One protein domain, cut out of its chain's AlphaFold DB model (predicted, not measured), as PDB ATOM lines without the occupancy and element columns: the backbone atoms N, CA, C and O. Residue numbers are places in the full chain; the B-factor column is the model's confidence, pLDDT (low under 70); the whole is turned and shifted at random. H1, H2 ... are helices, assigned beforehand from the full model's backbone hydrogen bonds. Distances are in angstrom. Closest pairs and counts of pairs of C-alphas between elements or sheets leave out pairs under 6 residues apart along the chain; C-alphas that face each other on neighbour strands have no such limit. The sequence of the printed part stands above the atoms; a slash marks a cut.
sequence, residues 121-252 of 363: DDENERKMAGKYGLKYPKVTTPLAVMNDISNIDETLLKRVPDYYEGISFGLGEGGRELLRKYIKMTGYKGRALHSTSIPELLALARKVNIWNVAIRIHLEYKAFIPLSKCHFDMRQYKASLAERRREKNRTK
ATOM      1  N   ASP A 121      14.102  36.433  48.459       59.31
ATOM      2  CA  ASP A 121      14.793  37.315  47.510       59.31
ATOM      3  C   ASP A 121      13.857  38.367  46.887       59.31
ATOM      4  O   ASP A 121      14.271  39.495  46.611       59.31
ATOM      5  N   ASP A 122      12.595  38.005  46.640       66.38
ATOM      6  CA  ASP A 122      11.589  38.955  46.146       66.38
ATOM      7  C   ASP A 122      11.149  39.904  47.265       66.38
ATOM      8  O   ASP A 122      10.763  41.045  47.001       66.38
ATOM      9  N   GLU A 123      11.243  39.451  48.514       71.75
ATOM     10  CA  GLU A 123      11.065  40.286  49.692       71.75
ATOM     11  C   GLU A 123      12.174  41.336  49.799       71.75
ATOM     12  O   GLU A 123      11.863  42.501  50.020       71.75
ATOM     13  N   ASN A 124      13.436  40.981  49.535       73.62
ATOM     14  CA  ASN A 124      14.541  41.944  49.548       73.62
ATOM     15  C   ASN A 124      14.369  43.054  48.492       73.62
ATOM     16  O   ASN A 124      14.463  44.239  48.802       73.62
ATOM     17  N   GLU A 125      14.027  42.709  47.245       76.88
ATOM     18  CA  GLU A 125      13.756  43.723  46.208       76.88
ATOM     19  C   GLU A 125      12.515  44.568  46.536       76.88
ATOM     20  O   GLU A 125      12.476  45.760  46.225       76.88
ATOM     21  N   ARG A 126      11.504  43.997  47.207       77.06
ATOM     22  CA  ARG A 126      10.338  44.753  47.693       77.06
ATOM     23  C   ARG A 126      10.680  45.673  48.858       77.06
ATOM     24  O   ARG A 126      10.227  46.813  48.836       77.06
ATOM     25  N   LYS A 127      11.487  45.223  49.820       80.81
ATOM     26  CA  LYS A 127      12.019  46.035  50.925       80.81
ATOM     27  C   LYS A 127      12.843  47.191  50.371       80.81
ATOM     28  O   LYS A 127      12.583  48.347  50.691       80.81
ATOM     29  N   MET A 128      13.734  46.905  49.423       76.75
ATOM     30  CA  MET A 128      14.506  47.925  48.717       76.75
ATOM     31  C   MET A 128      13.615  48.884  47.933       76.75
ATOM     32  O   MET A 128      13.840  50.087  47.973       76.75
ATOM     33  N   ALA A 129      12.585  48.399  47.239       79.06
ATOM     34  CA  ALA A 129      11.626  49.273  46.568       79.06
ATOM     35  C   ALA A 129      10.899  50.180  47.583       79.06
ATOM     36  O   ALA A 129      10.850  51.394  47.375       79.06
ATOM     37  N   GLY A 130      10.443  49.617  48.707       80.50
ATOM     38  CA  GLY A 130       9.805  50.328  49.816       80.50
ATOM     39  C   GLY A 130      10.686  51.428  50.407       80.50
ATOM     40  O   GLY A 130      10.234  52.566  50.508       80.50
ATOM     41  N   LYS A 131      11.973  51.144  50.647       82.00
ATOM     42  CA  LYS A 131      12.986  52.105  51.137       82.00
ATOM     43  C   LYS A 131      13.108  53.366  50.272       82.00
ATOM     44  O   LYS A 131      13.536  54.409  50.755       82.00
ATOM     45  N   TYR A 132      12.745  53.289  48.989       80.25
ATOM     46  CA  TYR A 132      12.766  54.425  48.061       80.25
ATOM     47  C   TYR A 132      11.368  54.870  47.595       80.25
ATOM     48  O   TYR A 132      11.271  55.641  46.637       80.25
ATOM     49  N   GLY A 133      10.292  54.388  48.230       81.69
ATOM     50  CA  GLY A 133       8.909  54.702  47.852       81.69
ATOM     51  C   GLY A 133       8.524  54.216  46.449       81.69
ATOM     52  O   GLY A 133       7.659  54.796  45.796       81.69
ATOM     53  N   LEU A 134       9.204  53.187  45.942       84.31
ATOM     54  CA  LEU A 134       8.955  52.588  44.635       84.31
ATOM     55  C   LEU A 134       8.177  51.283  44.792       84.31
ATOM     56  O   LEU A 134       8.349  50.535  45.750       84.31
ATOM     57  N   LYS A 135       7.347  50.963  43.799       85.06
ATOM     58  CA  LYS A 135       6.658  49.673  43.730       85.06
ATOM     59  C   LYS A 135       7.437  48.725  42.828       85.06
ATOM     60  O   LYS A 135       7.645  49.025  41.654       85.06
ATOM     61  N   TYR A 136       7.833  47.573  43.363       82.94
ATOM     62  CA  TYR A 136       8.481  46.538  42.562       82.94
ATOM     63  C   TYR A 136       7.492  45.990  41.512       82.94
ATOM     64  O   TYR A 136       6.392  45.558  41.880       82.94
ATOM     65  N   PRO A 137       7.823  46.019  40.206       83.25
ATOM     66  CA  PRO A 137       6.885  45.637  39.161       83.25
ATOM     67  C   PRO A 137       6.613  44.131  39.192       83.25
ATOM     68  O   PRO A 137       7.532  43.301  39.179       83.25
ATOM     69  N   LYS A 138       5.327  43.767  39.197       83.50
ATOM     70  CA  LYS A 138       4.889  42.379  39.016       83.50
ATOM     71  C   LYS A 138       5.097  41.984  37.555       83.50
ATOM     72  O   LYS A 138       4.726  42.734  36.655       83.50
ATOM     73  N   VAL A 139       5.680  40.812  37.312       81.06
ATOM     74  CA  VAL A 139       5.798  40.279  35.949       81.06
ATOM     75  C   VAL A 139       4.438  39.722  35.555       81.06
ATOM     76  O   VAL A 139       4.035  38.663  36.015       81.06
ATOM     77  N   THR A 140       3.703  40.486  34.752       76.12
ATOM     78  CA  THR A 140       2.351  40.118  34.305       76.12
ATOM     79  C   THR A 140       2.357  39.240  33.059       76.12
ATOM     80  O   THR A 140       1.368  38.575  32.777       76.12
ATOM     81  N   THR A 141       3.445  39.255  32.286       81.25
ATOM     82  CA  THR A 141       3.539  38.497  31.035       81.25
ATOM     83  C   THR A 141       3.877  37.035  31.335       81.25
ATOM     84  O   THR A 141       4.935  36.787  31.927       81.25
ATOM     85  N   PRO A 142       3.041  36.068  30.906       83.50
ATOM     86  CA  PRO A 142       3.308  34.652  31.118       83.50
ATOM     87  C   PRO A 142       4.639  34.227  30.495       83.50
ATOM     88  O   PRO A 142       4.989  34.664  29.397       83.50
ATOM     89  N   LEU A 143       5.351  33.320  31.169       85.31
ATOM     90  CA  LEU A 143       6.623  32.780  30.685       85.31
ATOM     91  C   LEU A 143       6.494  32.180  29.276       85.31
ATOM     92  O   LEU A 143       7.362  32.407  28.440       85.31
ATOM     93  N   ALA A 144       5.390  31.483  28.992       83.81
ATOM     94  CA  ALA A 144       5.126  30.881  27.686       83.81
ATOM     95  C   ALA A 144       5.161  31.909  26.540       83.81
ATOM     96  O   ALA A 144       5.755  31.646  25.501       83.81
ATOM     97  N   VAL A 145       4.606  33.107  26.759       84.50
ATOM     98  CA  VAL A 145       4.565  34.182  25.751       84.50
ATOM     99  C   VAL A 145       5.957  34.757  25.490       84.50
ATOM    100  O   VAL A 145       6.279  35.113  24.360       84.50
ATOM    101  N   MET A 146       6.792  34.858  26.526       84.94
ATOM    102  CA  MET A 146       8.166  35.350  26.381       84.94
ATOM    103  C   MET A 146       9.116  34.300  25.804       84.94
ATOM    104  O   MET A 146      10.094  34.669  25.155       84.94
ATOM    105  N   ASN A 147       8.854  33.016  26.056       86.44
ATOM    106  CA  ASN A 147       9.663  31.907  25.554       86.44
ATOM    107  C   ASN A 147       9.334  31.558  24.092       86.44
ATOM    108  O   ASN A 147      10.126  30.887  23.425       86.44
ATOM    109  N   ASP A 148       8.186  32.023  23.599       84.62
ATOM    110  CA  ASP A 148       7.808  31.939  22.197       84.62
ATOM    111  C   ASP A 148       8.565  32.983  21.355       84.62
ATOM    112  O   ASP A 148       8.451  34.198  21.552       84.62
ATOM    113  N   ILE A 149       9.360  32.474  20.413       81.56
ATOM    114  CA  ILE A 149      10.173  33.245  19.459       81.56
ATOM    115  C   ILE A 149       9.606  33.203  18.039       81.56
ATOM    116  O   ILE A 149      10.205  33.785  17.143       81.56
ATOM    117  N   SER A 150       8.440  32.580  17.835       80.25
ATOM    118  CA  SER A 150       7.804  32.456  16.515       80.25
ATOM    119  C   SER A 150       7.474  33.815  15.883       80.25
ATOM    120  O   SER A 150       7.372  33.936  14.670       80.25
ATOM    121  N   ASN A 151       7.345  34.857  16.710       78.31
ATOM    122  CA  ASN A 151       7.048  36.225  16.283       78.31
ATOM    123  C   ASN A 151       8.298  37.048  15.909       78.31
ATOM    124  O   ASN A 151       8.178  38.242  15.634       78.31
ATOM    125  N   ILE A 152       9.499  36.462  15.966       80.88
ATOM    126  CA  ILE A 152      10.764  37.147  15.679       80.88
ATOM    127  C   ILE A 152      11.240  36.752  14.281       80.88
ATOM    128  O   ILE A 152      11.271  35.572  13.945       80.88
ATOM    129  N   ASP A 153      11.652  37.742  13.488       83.06
ATOM    130  CA  ASP A 153      12.221  37.517  12.157       83.06
ATOM    131  C   ASP A 153      13.449  36.583  12.218       83.06
ATOM    132  O   ASP A 153      14.397  36.805  12.982       83.06
ATOM    133  N   GLU A 154      13.453  35.551  11.372       79.75
ATOM    134  CA  GLU A 154      14.537  34.574  11.235       79.75
ATOM    135  C   GLU A 154      15.890  35.231  10.936       79.75
ATOM    136  O   GLU A 154      16.938  34.726  11.350       79.75
ATOM    137  N   THR A 155      15.898  36.374  10.240       82.06
ATOM    138  CA  THR A 155      17.143  37.102   9.955       82.06
ATOM    139  C   THR A 155      17.798  37.653  11.224       82.06
ATOM    140  O   THR A 155      19.028  37.690  11.317       82.06
ATOM    141  N   LEU A 156      16.996  38.033  12.223       82.19
ATOM    142  CA  LEU A 156      17.468  38.510  13.522       82.19
ATOM    143  C   LEU A 156      17.915  37.349  14.405       82.19
ATOM    144  O   LEU A 156      18.931  37.472  15.087       82.19
ATOM    145  N   LEU A 157      17.214  36.214  14.350       78.88
ATOM    146  CA  LEU A 157      17.609  35.002  15.073       78.88
ATOM    147  C   LEU A 157      18.986  34.503  14.619       78.88
ATOM    148  O   LEU A 157      19.817  34.183  15.462       78.88
ATOM    149  N   LYS A 158      19.294  34.565  13.316       80.31
ATOM    150  CA  LYS A 158      20.627  34.224  12.773       80.31
ATOM    151  C   LYS A 158      21.760  35.128  13.271       80.31
ATOM    152  O   LYS A 158      22.926  34.752  13.175       80.31
ATOM    153  N   ARG A 159      21.453  36.329  13.775       77.00
ATOM    154  CA  ARG A 159      22.454  37.240  14.362       77.00
ATOM    155  C   ARG A 159      22.778  36.897  15.811       77.00
ATOM    156  O   ARG A 159      23.778  37.392  16.330       77.00
ATOM    157  N   VAL A 160      21.937  36.106  16.471       78.44
ATOM    158  CA  VAL A 160      22.142  35.715  17.861       78.44
ATOM    159  C   VAL A 160      22.938  34.412  17.880       78.44
ATOM    160  O   VAL A 160      22.490  33.428  17.300       78.44
ATOM    161  N   PRO A 161      24.127  34.389  18.503       73.50
ATOM    162  CA  PRO A 161      24.935  33.182  18.549       73.50
ATOM    163  C   PRO A 161      24.242  32.082  19.355       73.50
ATOM    164  O   PRO A 161      23.626  32.346  20.394       73.50
ATOM    165  N   ASP A 162      24.410  30.844  18.890       83.50
ATOM    166  CA  ASP A 162      24.034  29.659  19.649       83.50
ATOM    167  C   ASP A 162      24.722  29.652  21.016       83.50
ATOM    168  O   ASP A 162      25.806  30.216  21.212       83.50
ATOM    169  N   TYR A 163      24.077  29.009  21.988       85.12
ATOM    170  CA  TYR A 163      24.630  28.920  23.331       85.12
ATOM    171  C   TYR A 163      25.985  28.198  23.322       85.12
ATOM    172  O   TYR A 163      26.089  27.056  22.875       85.12
ATOM    173  N   TYR A 164      26.991  28.831  23.923       86.69
ATOM    174  CA  TYR A 164      28.262  28.214  24.289       86.69
ATOM    175  C   TYR A 164      28.640  28.600  25.724       86.69
ATOM    176  O   TYR A 164      28.165  29.599  26.269       86.69
ATOM    177  N   GLU A 165      29.487  27.796  26.364       86.00
ATOM    178  CA  GLU A 165      29.896  28.043  27.747       86.00
ATOM    179  C   GLU A 165      30.704  29.344  27.862       86.00
ATOM    180  O   GLU A 165      31.669  29.566  27.132       86.00
ATOM    181  N   GLY A 166      30.289  30.228  28.772       84.25
ATOM    182  CA  GLY A 166      30.897  31.550  28.937       84.25
ATOM    183  C   GLY A 166      30.358  32.630  27.991       84.25
ATOM    184  O   GLY A 166      30.877  33.747  28.005       84.25
ATOM    185  N   ILE A 167      29.312  32.342  27.203       88.12
ATOM    186  CA  ILE A 167      28.624  33.363  26.407       88.12
ATOM    187  C   ILE A 167      28.130  34.508  27.299       88.12
ATOM    188  O   ILE A 167      27.600  34.309  28.391       88.12
ATOM    189  N   SER A 168      28.290  35.736  26.814       87.56
ATOM    190  CA  SER A 168      27.784  36.931  27.476       87.56
ATOM    191  C   SER A 168      27.282  37.916  26.437       87.56
ATOM    192  O   SER A 168      28.042  38.360  25.577       87.56
ATOM    193  N   PHE A 169      26.020  38.313  26.551       88.25
ATOM    194  CA  PHE A 169      25.450  39.395  25.758       88.25
ATOM    195  C   PHE A 169      24.707  40.402  26.636       88.25
ATOM    196  O   PHE A 169      24.326  40.135  27.776       88.25
ATOM    197  N   GLY A 170      24.554  41.619  26.114       86.44
ATOM    198  CA  GLY A 170      23.968  42.726  26.862       86.44
ATOM    199  C   GLY A 170      22.465  42.546  27.063       86.44
ATOM    200  O   GLY A 170      21.724  42.579  26.088       86.44
ATOM    201  N   LEU A 171      22.034  42.406  28.316       88.25
ATOM    202  CA  LEU A 171      20.620  42.386  28.726       88.25
ATOM    203  C   LEU A 171      20.170  43.711  29.375       88.25
ATOM    204  O   LEU A 171      18.981  43.978  29.505       88.25
ATOM    205  N   GLY A 172      21.117  44.544  29.817       88.81
ATOM    206  CA  GLY A 172      20.829  45.684  30.694       88.81
ATOM    207  C   GLY A 172      20.410  45.262  32.111       88.81
ATOM    208  O   GLY A 172      20.241  44.083  32.398       88.81
ATOM    209  N   GLU A 173      20.264  46.230  33.021       88.19
ATOM    210  CA  GLU A 173      19.886  45.961  34.423       88.19
ATOM    211  C   GLU A 173      18.464  45.395  34.532       88.19
ATOM    212  O   GLU A 173      18.250  44.349  35.136       88.19
ATOM    213  N   GLY A 174      17.499  46.046  33.872       88.38
ATOM    214  CA  GLY A 174      16.107  45.595  33.865       88.38
ATOM    215  C   GLY A 174      15.926  44.227  33.201       88.38
ATOM    216  O   GLY A 174      15.163  43.409  33.701       88.38
ATOM    217  N   GLY A 175      16.658  43.944  32.120       91.44
ATOM    218  CA  GLY A 175      16.599  42.647  31.445       91.44
ATOM    219  C   GLY A 175      17.232  41.515  32.257       91.44
ATOM    220  O   GLY A 175      16.694  40.411  32.276       91.44
ATOM    221  N   ARG A 176      18.331  41.783  32.982       91.38
ATOM    222  CA  ARG A 176      18.907  40.822  33.942       91.38
ATOM    223  C   ARG A 176      17.901  40.458  35.027       91.38
ATOM    224  O   ARG A 176      17.682  39.278  35.273       91.38
ATOM    225  N   GLU A 177      17.280  41.463  35.636       90.06
ATOM    226  CA  GLU A 177      16.301  41.258  36.705       90.06
ATOM    227  C   GLU A 177      15.064  40.498  36.211       90.06
ATOM    228  O   GLU A 177      14.579  39.572  36.861       90.06
ATOM    229  N   LEU A 178      14.592  40.836  35.009       91.12
ATOM    230  CA  LEU A 178      13.494  40.125  34.369       91.12
ATOM    231  C   LEU A 178      13.845  38.655  34.102       91.12
ATOM    232  O   LEU A 178      13.027  37.774  34.362       91.12
ATOM    233  N   LEU A 179      15.061  38.372  33.625       91.38
ATOM    234  CA  LEU A 179      15.512  37.001  33.394       91.38
ATOM    235  C   LEU A 179      15.614  36.213  34.708       91.38
ATOM    236  O   LEU A 179      15.153  35.075  34.753       91.38
ATOM    237  N   ARG A 180      16.135  36.815  35.788       90.44
ATOM    238  CA  ARG A 180      16.144  36.191  37.124       90.44
ATOM    239  C   ARG A 180      14.732  35.800  37.554       90.44
ATOM    240  O   ARG A 180      14.532  34.664  37.972       90.44
ATOM    241  N   LYS A 181      13.744  36.685  37.386       88.19
ATOM    242  CA  LYS A 181      12.339  36.370  37.691       88.19
ATOM    243  C   LYS A 181      11.810  35.192  36.885       88.19
ATOM    244  O   LYS A 181      11.203  34.297  37.461       88.19
ATOM    245  N   TYR A 182      12.067  35.152  35.580       89.88
ATOM    246  CA  TYR A 182      11.629  34.024  34.758       89.88
ATOM    247  C   TYR A 182      12.305  32.702  35.146       89.88
ATOM    248  O   TYR A 182      11.645  31.669  35.103       89.88
ATOM    249  N   ILE A 183      13.566  32.723  35.593       90.06
ATOM    250  CA  ILE A 183      14.245  31.541  36.162       90.06
ATOM    251  C   ILE A 183      13.620  31.123  37.499       90.06
ATOM    252  O   ILE A 183      13.550  29.938  37.799       90.06
ATOM    253  N   LYS A 184      13.147  32.061  38.321       86.06
ATOM    254  CA  LYS A 184      12.431  31.703  39.557       86.06
ATOM    255  C   LYS A 184      11.070  31.080  39.259       86.06
ATOM    256  O   LYS A 184      10.717  30.074  39.862       86.06
ATOM    257  N   MET A 185      10.336  31.623  38.285       85.38
ATOM    258  CA  MET A 185       9.009  31.123  37.894       85.38
ATOM    259  C   MET A 185       9.017  29.665  37.413       85.38
ATOM    260  O   MET A 185       7.976  29.017  37.430       85.38
ATOM    261  N   THR A 186      10.164  29.133  36.991       84.81
ATOM    262  CA  THR A 186      10.311  27.718  36.621       84.81
ATOM    263  C   THR A 186      10.575  26.795  37.819       84.81
ATOM    264  O   THR A 186      10.726  25.590  37.630       84.81
ATOM    265  N   GLY A 187      10.616  27.330  39.045       81.44
ATOM    266  CA  GLY A 187      10.811  26.571  40.283       81.44
ATOM    267  C   GLY A 187      12.275  26.386  40.692       81.44
ATOM    268  O   GLY A 187      12.585  25.498  41.486       81.44
ATOM    269  N   TYR A 188      13.202  27.187  40.156       81.31
ATOM    270  CA  TYR A 188      14.620  27.076  40.503       81.31
ATOM    271  C   TYR A 188      14.905  27.599  41.924       81.31
ATOM    272  O   TYR A 188      14.992  28.805  42.146       81.31
ATOM    273  N   LYS A 189      15.126  26.685  42.880       69.88
ATOM    274  CA  LYS A 189      15.418  26.985  44.299       69.88
ATOM    275  C   LYS A 189      16.923  27.142  44.591       69.88
ATOM    276  O   LYS A 189      17.486  26.444  45.432       69.88
ATOM    277  N   GLY A 190      17.619  28.005  43.847       64.12
ATOM    278  CA  GLY A 190      19.055  28.260  44.042       64.12
ATOM    279  C   GLY A 190      19.339  29.434  44.985       64.12
ATOM    280  O   GLY A 190      18.786  30.508  44.796       64.12
ATOM    281  N   ARG A 191      20.268  29.255  45.938       59.28
ATOM    282  CA  ARG A 191      20.552  30.175  47.066       59.28
ATOM    283  C   ARG A 191      21.058  31.593  46.738       59.28
ATOM    284  O   ARG A 191      21.260  32.356  47.671       59.28
ATOM    285  N   ALA A 192      21.303  31.962  45.479       61.25
ATOM    286  CA  ALA A 192      21.725  33.329  45.137       61.25
ATOM    287  C   ALA A 192      21.523  33.651  43.646       61.25
ATOM    288  O   ALA A 192      22.470  33.700  42.853       61.25
ATOM    289  N   LEU A 193      20.275  33.891  43.239       73.12
ATOM    290  CA  LEU A 193      19.992  34.414  41.896       73.12
ATOM    291  C   LEU A 193      20.308  35.909  41.767       73.12
ATOM    292  O   LEU A 193      20.479  36.385  40.651       73.12
ATOM    293  N   HIS A 194      20.397  36.660  42.866       68.88
ATOM    294  CA  HIS A 194      20.556  38.119  42.834       68.88
ATOM    295  C   HIS A 194      21.969  38.573  42.401       68.88
ATOM    296  O   HIS A 194      22.110  39.477  41.576       68.88
ATOM    297  N   SER A 195      23.027  37.906  42.876       72.56
ATOM    298  CA  SER A 195      24.433  38.265  42.606       72.56
ATOM    299  C   SER A 195      25.087  37.480  41.460       72.56
ATOM    300  O   SER A 195      26.278  37.645  41.198       72.56
ATOM    301  N   THR A 196      24.327  36.650  40.739       83.50
ATOM    302  CA  THR A 196      24.868  35.811  39.658       83.50
ATOM    303  C   THR A 196      25.312  36.657  38.469       83.50
ATOM    304  O   THR A 196      24.601  37.584  38.043       83.50
ATOM    305  N   SER A 197      26.472  36.307  37.912       87.25
ATOM    306  CA  SER A 197      27.033  36.962  36.733       87.25
ATOM    307  C   SER A 197      26.184  36.691  35.480       87.25
ATOM    308  O   SER A 197      25.416  35.732  35.428       87.25
ATOM    309  N   ILE A 198      26.304  37.535  34.444       89.50
ATOM    310  CA  ILE A 198      25.556  37.347  33.182       89.50
ATOM    311  C   ILE A 198      25.825  35.968  32.556       89.50
ATOM    312  O   ILE A 198      24.847  35.308  32.212       89.50
ATOM    313  N   PRO A 199      27.084  35.497  32.426       90.69
ATOM    314  CA  PRO A 199      27.348  34.175  31.859       90.69
ATOM    315  C   PRO A 199      26.666  33.045  32.634       90.69
ATOM    316  O   PRO A 199      26.074  32.151  32.033       90.69
ATOM    317  N   GLU A 200      26.686  33.101  33.966       89.88
ATOM    318  CA  GLU A 200      26.022  32.102  34.811       89.88
ATOM    319  C   GLU A 200      24.501  32.171  34.677       89.88
ATOM    320  O   GLU A 200      23.845  31.136  34.577       89.88
ATOM    321  N   LEU A 201      23.934  33.377  34.612       90.25
ATOM    322  CA  LEU A 201      22.500  33.580  34.423       90.25
ATOM    323  C   LEU A 201      22.026  33.019  33.073       90.25
ATOM    324  O   LEU A 201      20.973  32.390  32.991       90.25
ATOM    325  N   LEU A 202      22.829  33.199  32.024       91.25
ATOM    326  CA  LEU A 202      22.592  32.645  30.692       91.25
ATOM    327  C   LEU A 202      22.727  31.116  30.670       91.25
ATOM    328  O   LEU A 202      21.892  30.432  30.075       91.25
ATOM    329  N   ALA A 203      23.717  30.567  31.375       89.81
ATOM    330  CA  ALA A 203      23.856  29.125  31.557       89.81
ATOM    331  C   ALA A 203      22.649  28.523  32.295       89.81
ATOM    332  O   ALA A 203      22.146  27.467  31.907       89.81
ATOM    333  N   LEU A 204      22.141  29.204  33.328       90.19
ATOM    334  CA  LEU A 204      20.922  28.809  34.036       90.19
ATOM    335  C   LEU A 204      19.693  28.890  33.128       90.19
ATOM    336  O   LEU A 204      18.931  27.930  33.061       90.19
ATOM    337  N   ALA A 205      19.535  29.971  32.361       90.56
ATOM    338  CA  ALA A 205      18.439  30.107  31.406       90.56
ATOM    339  C   ALA A 205      18.407  28.946  30.397       90.56
ATOM    340  O   ALA A 205      17.336  28.424  30.082       90.56
ATOM    341  N   ARG A 206      19.578  28.482  29.936       90.56
ATOM    342  CA  ARG A 206      19.677  27.298  29.074       90.56
ATOM    343  C   ARG A 206      19.288  26.014  29.805       90.56
ATOM    344  O   ARG A 206      18.517  25.233  29.252       90.56
ATOM    345  N   LYS A 207      19.785  25.806  31.031       89.19
ATOM    346  CA  LYS A 207      19.476  24.620  31.856       89.19
ATOM    347  C   LYS A 207      17.984  24.481  32.145       89.19
ATOM    348  O   LYS A 207      17.476  23.369  32.127       89.19
ATOM    349  N   VAL A 208      17.292  25.597  32.374       89.44
ATOM    350  CA  VAL A 208      15.855  25.606  32.693       89.44
ATOM    351  C   VAL A 208      14.973  25.844  31.456       89.44
ATOM    352  O   VAL A 208      13.786  26.125  31.564       89.44
ATOM    353  N   ASN A 209      15.543  25.702  30.256       89.81
ATOM    354  CA  ASN A 209      14.846  25.774  28.969       89.81
ATOM    355  C   ASN A 209      14.078  27.086  28.694       89.81
ATOM    356  O   ASN A 209      13.045  27.097  28.023       89.81
ATOM    357  N   ILE A 210      14.618  28.206  29.176       91.38
ATOM    358  CA  ILE A 210      14.108  29.562  28.922       91.38
ATOM    359  C   ILE A 210      15.118  30.416  28.137       91.38
ATOM    360  O   ILE A 210      15.148  31.642  28.234       91.38
ATOM    361  N   TRP A 211      15.989  29.764  27.362       90.94
ATOM    362  CA  TRP A 211      17.015  30.427  26.550       90.94
ATOM    363  C   TRP A 211      16.420  31.469  25.596       90.94
ATOM    364  O   TRP A 211      16.944  32.574  25.464       90.94
ATOM    365  N   ASN A 212      15.273  31.149  25.003       91.00
ATOM    366  CA  ASN A 212      14.562  32.028  24.084       91.00
ATOM    367  C   ASN A 212      14.122  33.337  24.750       91.00
ATOM    368  O   ASN A 212      14.189  34.394  24.128       91.00
ATOM    369  N   VAL A 213      13.763  33.295  26.037       90.94
ATOM    370  CA  VAL A 213      13.474  34.501  26.826       90.94
ATOM    371  C   VAL A 213      14.708  35.401  26.894       90.94
ATOM    372  O   VAL A 213      14.606  36.606  26.672       90.94
ATOM    373  N   ALA A 214      15.889  34.832  27.155       92.12
ATOM    374  CA  ALA A 214      17.133  35.599  27.208       92.12
ATOM    375  C   ALA A 214      17.475  36.228  25.846       92.12
ATOM    376  O   ALA A 214      17.859  37.400  25.794       92.12
ATOM    377  N   ILE A 215      17.275  35.488  24.750       91.12
ATOM    378  CA  ILE A 215      17.436  36.002  23.383       91.12
ATOM    379  C   ILE A 215      16.481  37.171  23.132       91.12
ATOM    380  O   ILE A 215      16.903  38.240  22.691       91.12
ATOM    381  N   ARG A 216      15.196  36.998  23.444       91.25
ATOM    382  CA  ARG A 216      14.183  38.034  23.244       91.25
ATOM    383  C   ARG A 216      14.521  39.305  24.018       91.25
ATOM    384  O   ARG A 216      14.549  40.383  23.431       91.25
ATOM    385  N   ILE A 217      14.873  39.186  25.300       92.69
ATOM    386  CA  ILE A 217      15.288  40.328  26.131       92.69
ATOM    387  C   ILE A 217      16.517  41.025  25.530       92.69
ATOM    388  O   ILE A 217      16.585  42.255  25.532       92.69
ATOM    389  N   HIS A 218      17.477  40.274  24.983       92.00
ATOM    390  CA  HIS A 218      18.637  40.853  24.306       92.00
ATOM    391  C   HIS A 218      18.254  41.668  23.069       92.00
ATOM    392  O   HIS A 218      18.734  42.792  22.898       92.00
ATOM    393  N   LEU A 219      17.377  41.124  22.226       90.69
ATOM    394  CA  LEU A 219      16.900  41.802  21.023       90.69
ATOM    395  C   LEU A 219      16.091  43.061  21.373       90.69
ATOM    396  O   LEU A 219      16.293  44.103  20.750       90.69
ATOM    397  N   GLU A 220      15.252  42.998  22.413       91.88
ATOM    398  CA  GLU A 220      14.531  44.156  22.963       91.88
ATOM    399  C   GLU A 220      15.508  45.218  23.496       91.88
ATOM    400  O   GLU A 220      15.365  46.409  23.220       91.88
ATOM    401  N   TYR A 221      16.552  44.802  24.220       90.94
ATOM    402  CA  TYR A 221      17.575  45.706  24.755       90.94
ATOM    403  C   TYR A 221      18.376  46.404  23.648       90.94
ATOM    404  O   TYR A 221      18.716  47.584  23.772       90.94
ATOM    405  N   LYS A 222      18.666  45.689  22.558       89.56
ATOM    406  CA  LYS A 222      19.345  46.226  21.372       89.56
ATOM    407  C   LYS A 222      18.425  47.010  20.434       89.56
ATOM    408  O   LYS A 222      18.917  47.519  19.433       89.56
ATOM    409  N   ALA A 223      17.142  47.144  20.777       88.06
ATOM    410  CA  ALA A 223      16.122  47.815  19.977       88.06
ATOM    411  C   ALA A 223      15.932  47.209  18.573       88.06
ATOM    412  O   ALA A 223      15.513  47.903  17.651       88.06
ATOM    413  N   PHE A 224      16.224  45.913  18.406       88.06
ATOM    414  CA  PHE A 224      15.896  45.190  17.172       88.06
ATOM    415  C   PHE A 224      14.413  44.824  17.105       88.06
ATOM    416  O   PHE A 224      13.850  44.754  16.019       88.06
ATOM    417  N   ILE A 225      13.787  44.610  18.265       88.44
ATOM    418  CA  ILE A 225      12.349  44.375  18.402       88.44
ATOM    419  C   ILE A 225      11.754  45.330  19.452       88.44
ATOM    420  O   ILE A 225      12.488  45.797  20.332       88.44
ATOM    421  N   PRO A 226      10.443  45.632  19.385       89.25
ATOM    422  CA  PRO A 226       9.770  46.457  20.385       89.25
ATOM    423  C   PRO A 226       9.858  45.847  21.787       89.25
ATOM    424  O   PRO A 226       9.750  44.632  21.946       89.25
ATOM    425  N   LEU A 227      10.013  46.691  22.811       89.62
ATOM    426  CA  LEU A 227      10.062  46.231  24.199       89.62
ATOM    427  C   LEU A 227       8.730  45.603  24.611       89.62
ATOM    428  O   LEU A 227       7.666  46.206  24.461       89.62
ATOM    429  N   SER A 228       8.808  44.430  25.231       90.12
ATOM    430  CA  SER A 228       7.672  43.846  25.932       90.12
ATOM    431  C   SER A 228       7.281  44.718  27.130       90.12
ATOM    432  O   SER A 228       8.130  45.336  27.777       90.12
ATOM    433  N   LYS A 229       5.985  44.742  27.472       89.69
ATOM    434  CA  LYS A 229       5.474  45.533  28.603       89.69
ATOM    435  C   LYS A 229       6.212  45.216  29.911       89.69
ATOM    436  O   LYS A 229       6.639  46.123  30.613       89.69
ATOM    437  N   CYS A 230       6.433  43.934  30.207       89.88
ATOM    438  CA  CYS A 230       7.166  43.505  31.402       89.88
ATOM    439  C   CYS A 230       8.621  43.995  31.427       89.88
ATOM    440  O   CYS A 230       9.125  44.372  32.485       89.88
ATOM    441  N   HIS A 231       9.298  44.018  30.278       91.06
ATOM    442  CA  HIS A 231      10.669  44.509  30.185       91.06
ATOM    443  C   HIS A 231      10.731  46.033  30.281       91.06
ATOM    444  O   HIS A 231      11.612  46.562  30.961       91.06
ATOM    445  N   PHE A 232       9.769  46.737  29.682       90.44
ATOM    446  CA  PHE A 232       9.606  48.177  29.850       90.44
ATOM    447  C   PHE A 232       9.400  48.550  31.324       90.44
ATOM    448  O   PHE A 232      10.176  49.344  31.857       90.44
ATOM    449  N   ASP A 233       8.436  47.917  32.000       90.44
ATOM    450  CA  ASP A 233       8.115  48.168  33.410       90.44
ATOM    451  C   ASP A 233       9.349  47.928  34.309       90.44
ATOM    452  O   ASP A 233       9.673  48.747  35.173       90.44
ATOM    453  N   MET A 234      10.107  46.851  34.061       90.62
ATOM    454  CA  MET A 234      11.331  46.547  34.817       90.62
ATOM    455  C   MET A 234      12.457  47.554  34.569       90.62
ATOM    456  O   MET A 234      13.192  47.930  35.485       90.62
ATOM    457  N   ARG A 235      12.608  48.000  33.318       91.50
ATOM    458  CA  ARG A 235      13.620  48.986  32.936       91.50
ATOM    459  C   ARG A 235      13.322  50.348  33.560       91.50
ATOM    460  O   ARG A 235      14.253  50.972  34.066       91.50
ATOM    461  N   GLN A 236      12.057  50.771  33.560       90.50
ATOM    462  CA  GLN A 236      11.611  51.989  34.241       90.50
ATOM    463  C   GLN A 236      11.878  51.901  35.742       90.50
ATOM    464  O   GLN A 236      12.539  52.774  36.295       90.50
ATOM    465  N   TYR A 237      11.481  50.798  36.384       90.50
ATOM    466  CA  TYR A 237      11.725  50.587  37.810       90.50
ATOM    467  C   TYR A 237      13.210  50.707  38.190       90.50
ATOM    468  O   TYR A 237      13.557  51.497  39.070       90.50
ATOM    469  N   LYS A 238      14.113  49.977  37.515       89.81
ATOM    470  CA  LYS A 238      15.552  50.046  37.832       89.81
ATOM    471  C   LYS A 238      16.150  51.426  37.508       89.81
ATOM    472  O   LYS A 238      17.071  51.855  38.201       89.81
ATOM    473  N   ALA A 239      15.628  52.140  36.505       88.12
ATOM    474  CA  ALA A 239      16.034  53.517  36.219       88.12
ATOM    475  C   ALA A 239      15.626  54.479  37.349       88.12
ATOM    476  O   ALA A 239      16.486  55.193  37.866       88.12
ATOM    477  N   SER A 240      14.366  54.432  37.793       89.56
ATOM    478  CA  SER A 240      13.872  55.229  38.924       89.56
ATOM    479  C   SER A 240      14.614  54.904  40.219       89.56
ATOM    480  O   SER A 240      14.973  55.808  40.969       89.56
ATOM    481  N   LEU A 241      14.921  53.629  40.472       87.56
ATOM    482  CA  LEU A 241      15.711  53.217  41.634       87.56
ATOM    483  C   LEU A 241      17.121  53.827  41.601       87.56
ATOM    484  O   LEU A 241      17.600  54.353  42.606       87.56
ATOM    485  N   ALA A 242      17.785  53.797  40.443       86.12
ATOM    486  CA  ALA A 242      19.102  54.406  40.274       86.12
ATOM    487  C   ALA A 242      19.065  55.933  40.449       86.12
ATOM    488  O   ALA A 242      20.000  56.507  41.008       86.12
ATOM    489  N   GLU A 243      18.001  56.591  39.993       86.62
ATOM    490  CA  GLU A 243      17.785  58.025  40.182       86.62
ATOM    491  C   GLU A 243      17.567  58.379  41.655       86.62
ATOM    492  O   GLU A 243      18.289  59.220  42.184       86.62
ATOM    493  N   ARG A 244      16.678  57.667  42.360       86.19
ATOM    494  CA  ARG A 244      16.444  57.856  43.802       86.19
ATOM    495  C   ARG A 244      17.716  57.658  44.626       86.19
ATOM    496  O   ARG A 244      17.990  58.447  45.527       86.19
ATOM    497  N   ARG A 245      18.540  56.660  44.285       83.81
ATOM    498  CA  ARG A 245      19.859  56.453  44.913       83.81
ATOM    499  C   ARG A 245      20.803  57.630  44.680       83.81
ATOM    500  O   ARG A 245      21.537  58.013  45.586       83.81
ATOM    501  N   ARG A 246      20.804  58.210  43.477       81.81
ATOM    502  CA  ARG A 246      21.609  59.406  43.184       81.81
ATOM    503  C   ARG A 246      21.092  60.617  43.941       81.81
ATOM    504  O   ARG A 246      21.914  61.345  44.473       81.81
ATOM    505  N   GLU A 247      19.780  60.802  44.017       81.19
ATOM    506  CA  GLU A 247      19.182  61.943  44.707       81.19
ATOM    507  C   GLU A 247      19.450  61.891  46.212       81.19
ATOM    508  O   GLU A 247      19.981  62.853  46.755       81.19
ATOM    509  N   LYS A 248      19.268  60.728  46.859       78.88
ATOM    510  CA  LYS A 248      19.675  60.519  48.263       78.88
ATOM    511  C   LYS A 248      21.160  60.824  48.489       78.88
ATOM    512  O   LYS A 248      21.546  61.319  49.538       78.88
ATOM    513  N   ASN A 249      22.009  60.540  47.503       71.25
ATOM    514  CA  ASN A 249      23.434  60.859  47.577       71.25
ATOM    515  C   ASN A 249      23.758  62.329  47.253       71.25
ATOM    516  O   ASN A 249      24.847  62.774  47.599       71.25
ATOM    517  N   ARG A 250      22.864  63.070  46.587       70.81
ATOM    518  CA  ARG A 250      23.008  64.513  46.318       70.81
ATOM    519  C   ARG A 250      22.519  65.360  47.486       70.81
ATOM    520  O   ARG A 250      23.110  66.403  47.735       70.81
ATOM    521  N   THR A 251      21.473  64.919  48.184       62.97
ATOM    522  CA  THR A 251      20.939  65.603  49.370       62.97
ATOM    523  C   THR A 251      21.846  65.467  50.591       62.97
ATOM    524  O   THR A 251      21.764  66.292  51.495       62.97
ATOM    525  N   LYS A 252      22.759  64.484  50.609       66.88
ATOM    526  CA  LYS A 252      23.894  64.476  51.541       66.88
ATOM    527  C   LYS A 252      24.772  65.695  51.244       66.88
ATOM    528  O   LYS A 252      25.530  65.689  50.272       66.88
TER     529      LYS A 252
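This is residues 121 to 252 of the 363 residues of a protein of Vitrella brassicaformis (UniProt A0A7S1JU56). What shape does this model have? A small bundle of three helices, H4, H5 and H6, makes the core, and the long H7 crosses H4 near one end and runs on away from the bundle, with H1 beside H7. Short H2 packs on H6, while H3 is at the far end of the longest axis from the end of H7. How is it made up? The printed part has 132 residues, with seven named helices, H1 to H7 in chain order, and no named strand; the class is all helix. It is compact, with a radius of gyration of the C-alphas of 15.4 A, yet its outline is elongated, 50 by 31 by 27 A.

Where does the first helix begin, and what follows it? H1, residues 121 to 131, begins with C-alpha 121 at (14.793, 37.315, 47.510) and is 15.3 A long. H2 is residues 143 to 147, and H3 is residues 154 to 157. Which helices come next? H4, residues 172 to 185, is 20.1 A long and begins with C-alpha 172 at (20.829, 45.684, 30.694). H5 is residues 198 to 207, 14.2 A, and H6 is residues 211 to 221, 15.4 A. Where does the longest helix end? H7, residues 229 to 251, is 32.8 A long and ends with C-alpha 251 at (20.939, 65.603, 49.370).

How do the bundle's helices stand? H4 and H6, the two hubs, touch at a shallow tilt of 25 degrees, opposite ways, with Gly 175 and Ile 217 the closest C-alphas at 5.9 A. H4 touches H5 at 30 degrees, the same way, closest at the C-alphas of Ile 183 and Ala 205, 6.5 A. H5 and H6 form a helical hairpin at a steep tilt of 40 degrees, with the C-alphas of Ala 205 and Trp 211 closest at 5.1 A. What lies around them? H7 touches H4 with residues 230 to 238 alone, at a steep tilt of 56 degrees, closest at the C-alphas of Gly 174 and Arg 235, 4.3 A. H2 touches H6 at the C-alphas of Asn 147 and Val 213, 4.8 A, and H3 is near H6; H1 is close to but not clearly touching H7, with the C-alphas of Ala 129 and Leu 241 closest at 7.5 A. What do the backbones show? Every O i to N i+4 pair is within hydrogen-bond range in H1, H2, H4, H5, H6 and H7, and H3 is too short for such a pair.

How far does it reach? The two C-alphas farthest apart, those of Glu 154 and Lys 252, are 51.1 A apart. Which links are long? Those from H1 to H2, H3 to H4 and H4 to H5; the printed part has no cut. Where is confidence low? Residues 121 to 122, 189 to 192, 194 and 251 to 252 are under 70.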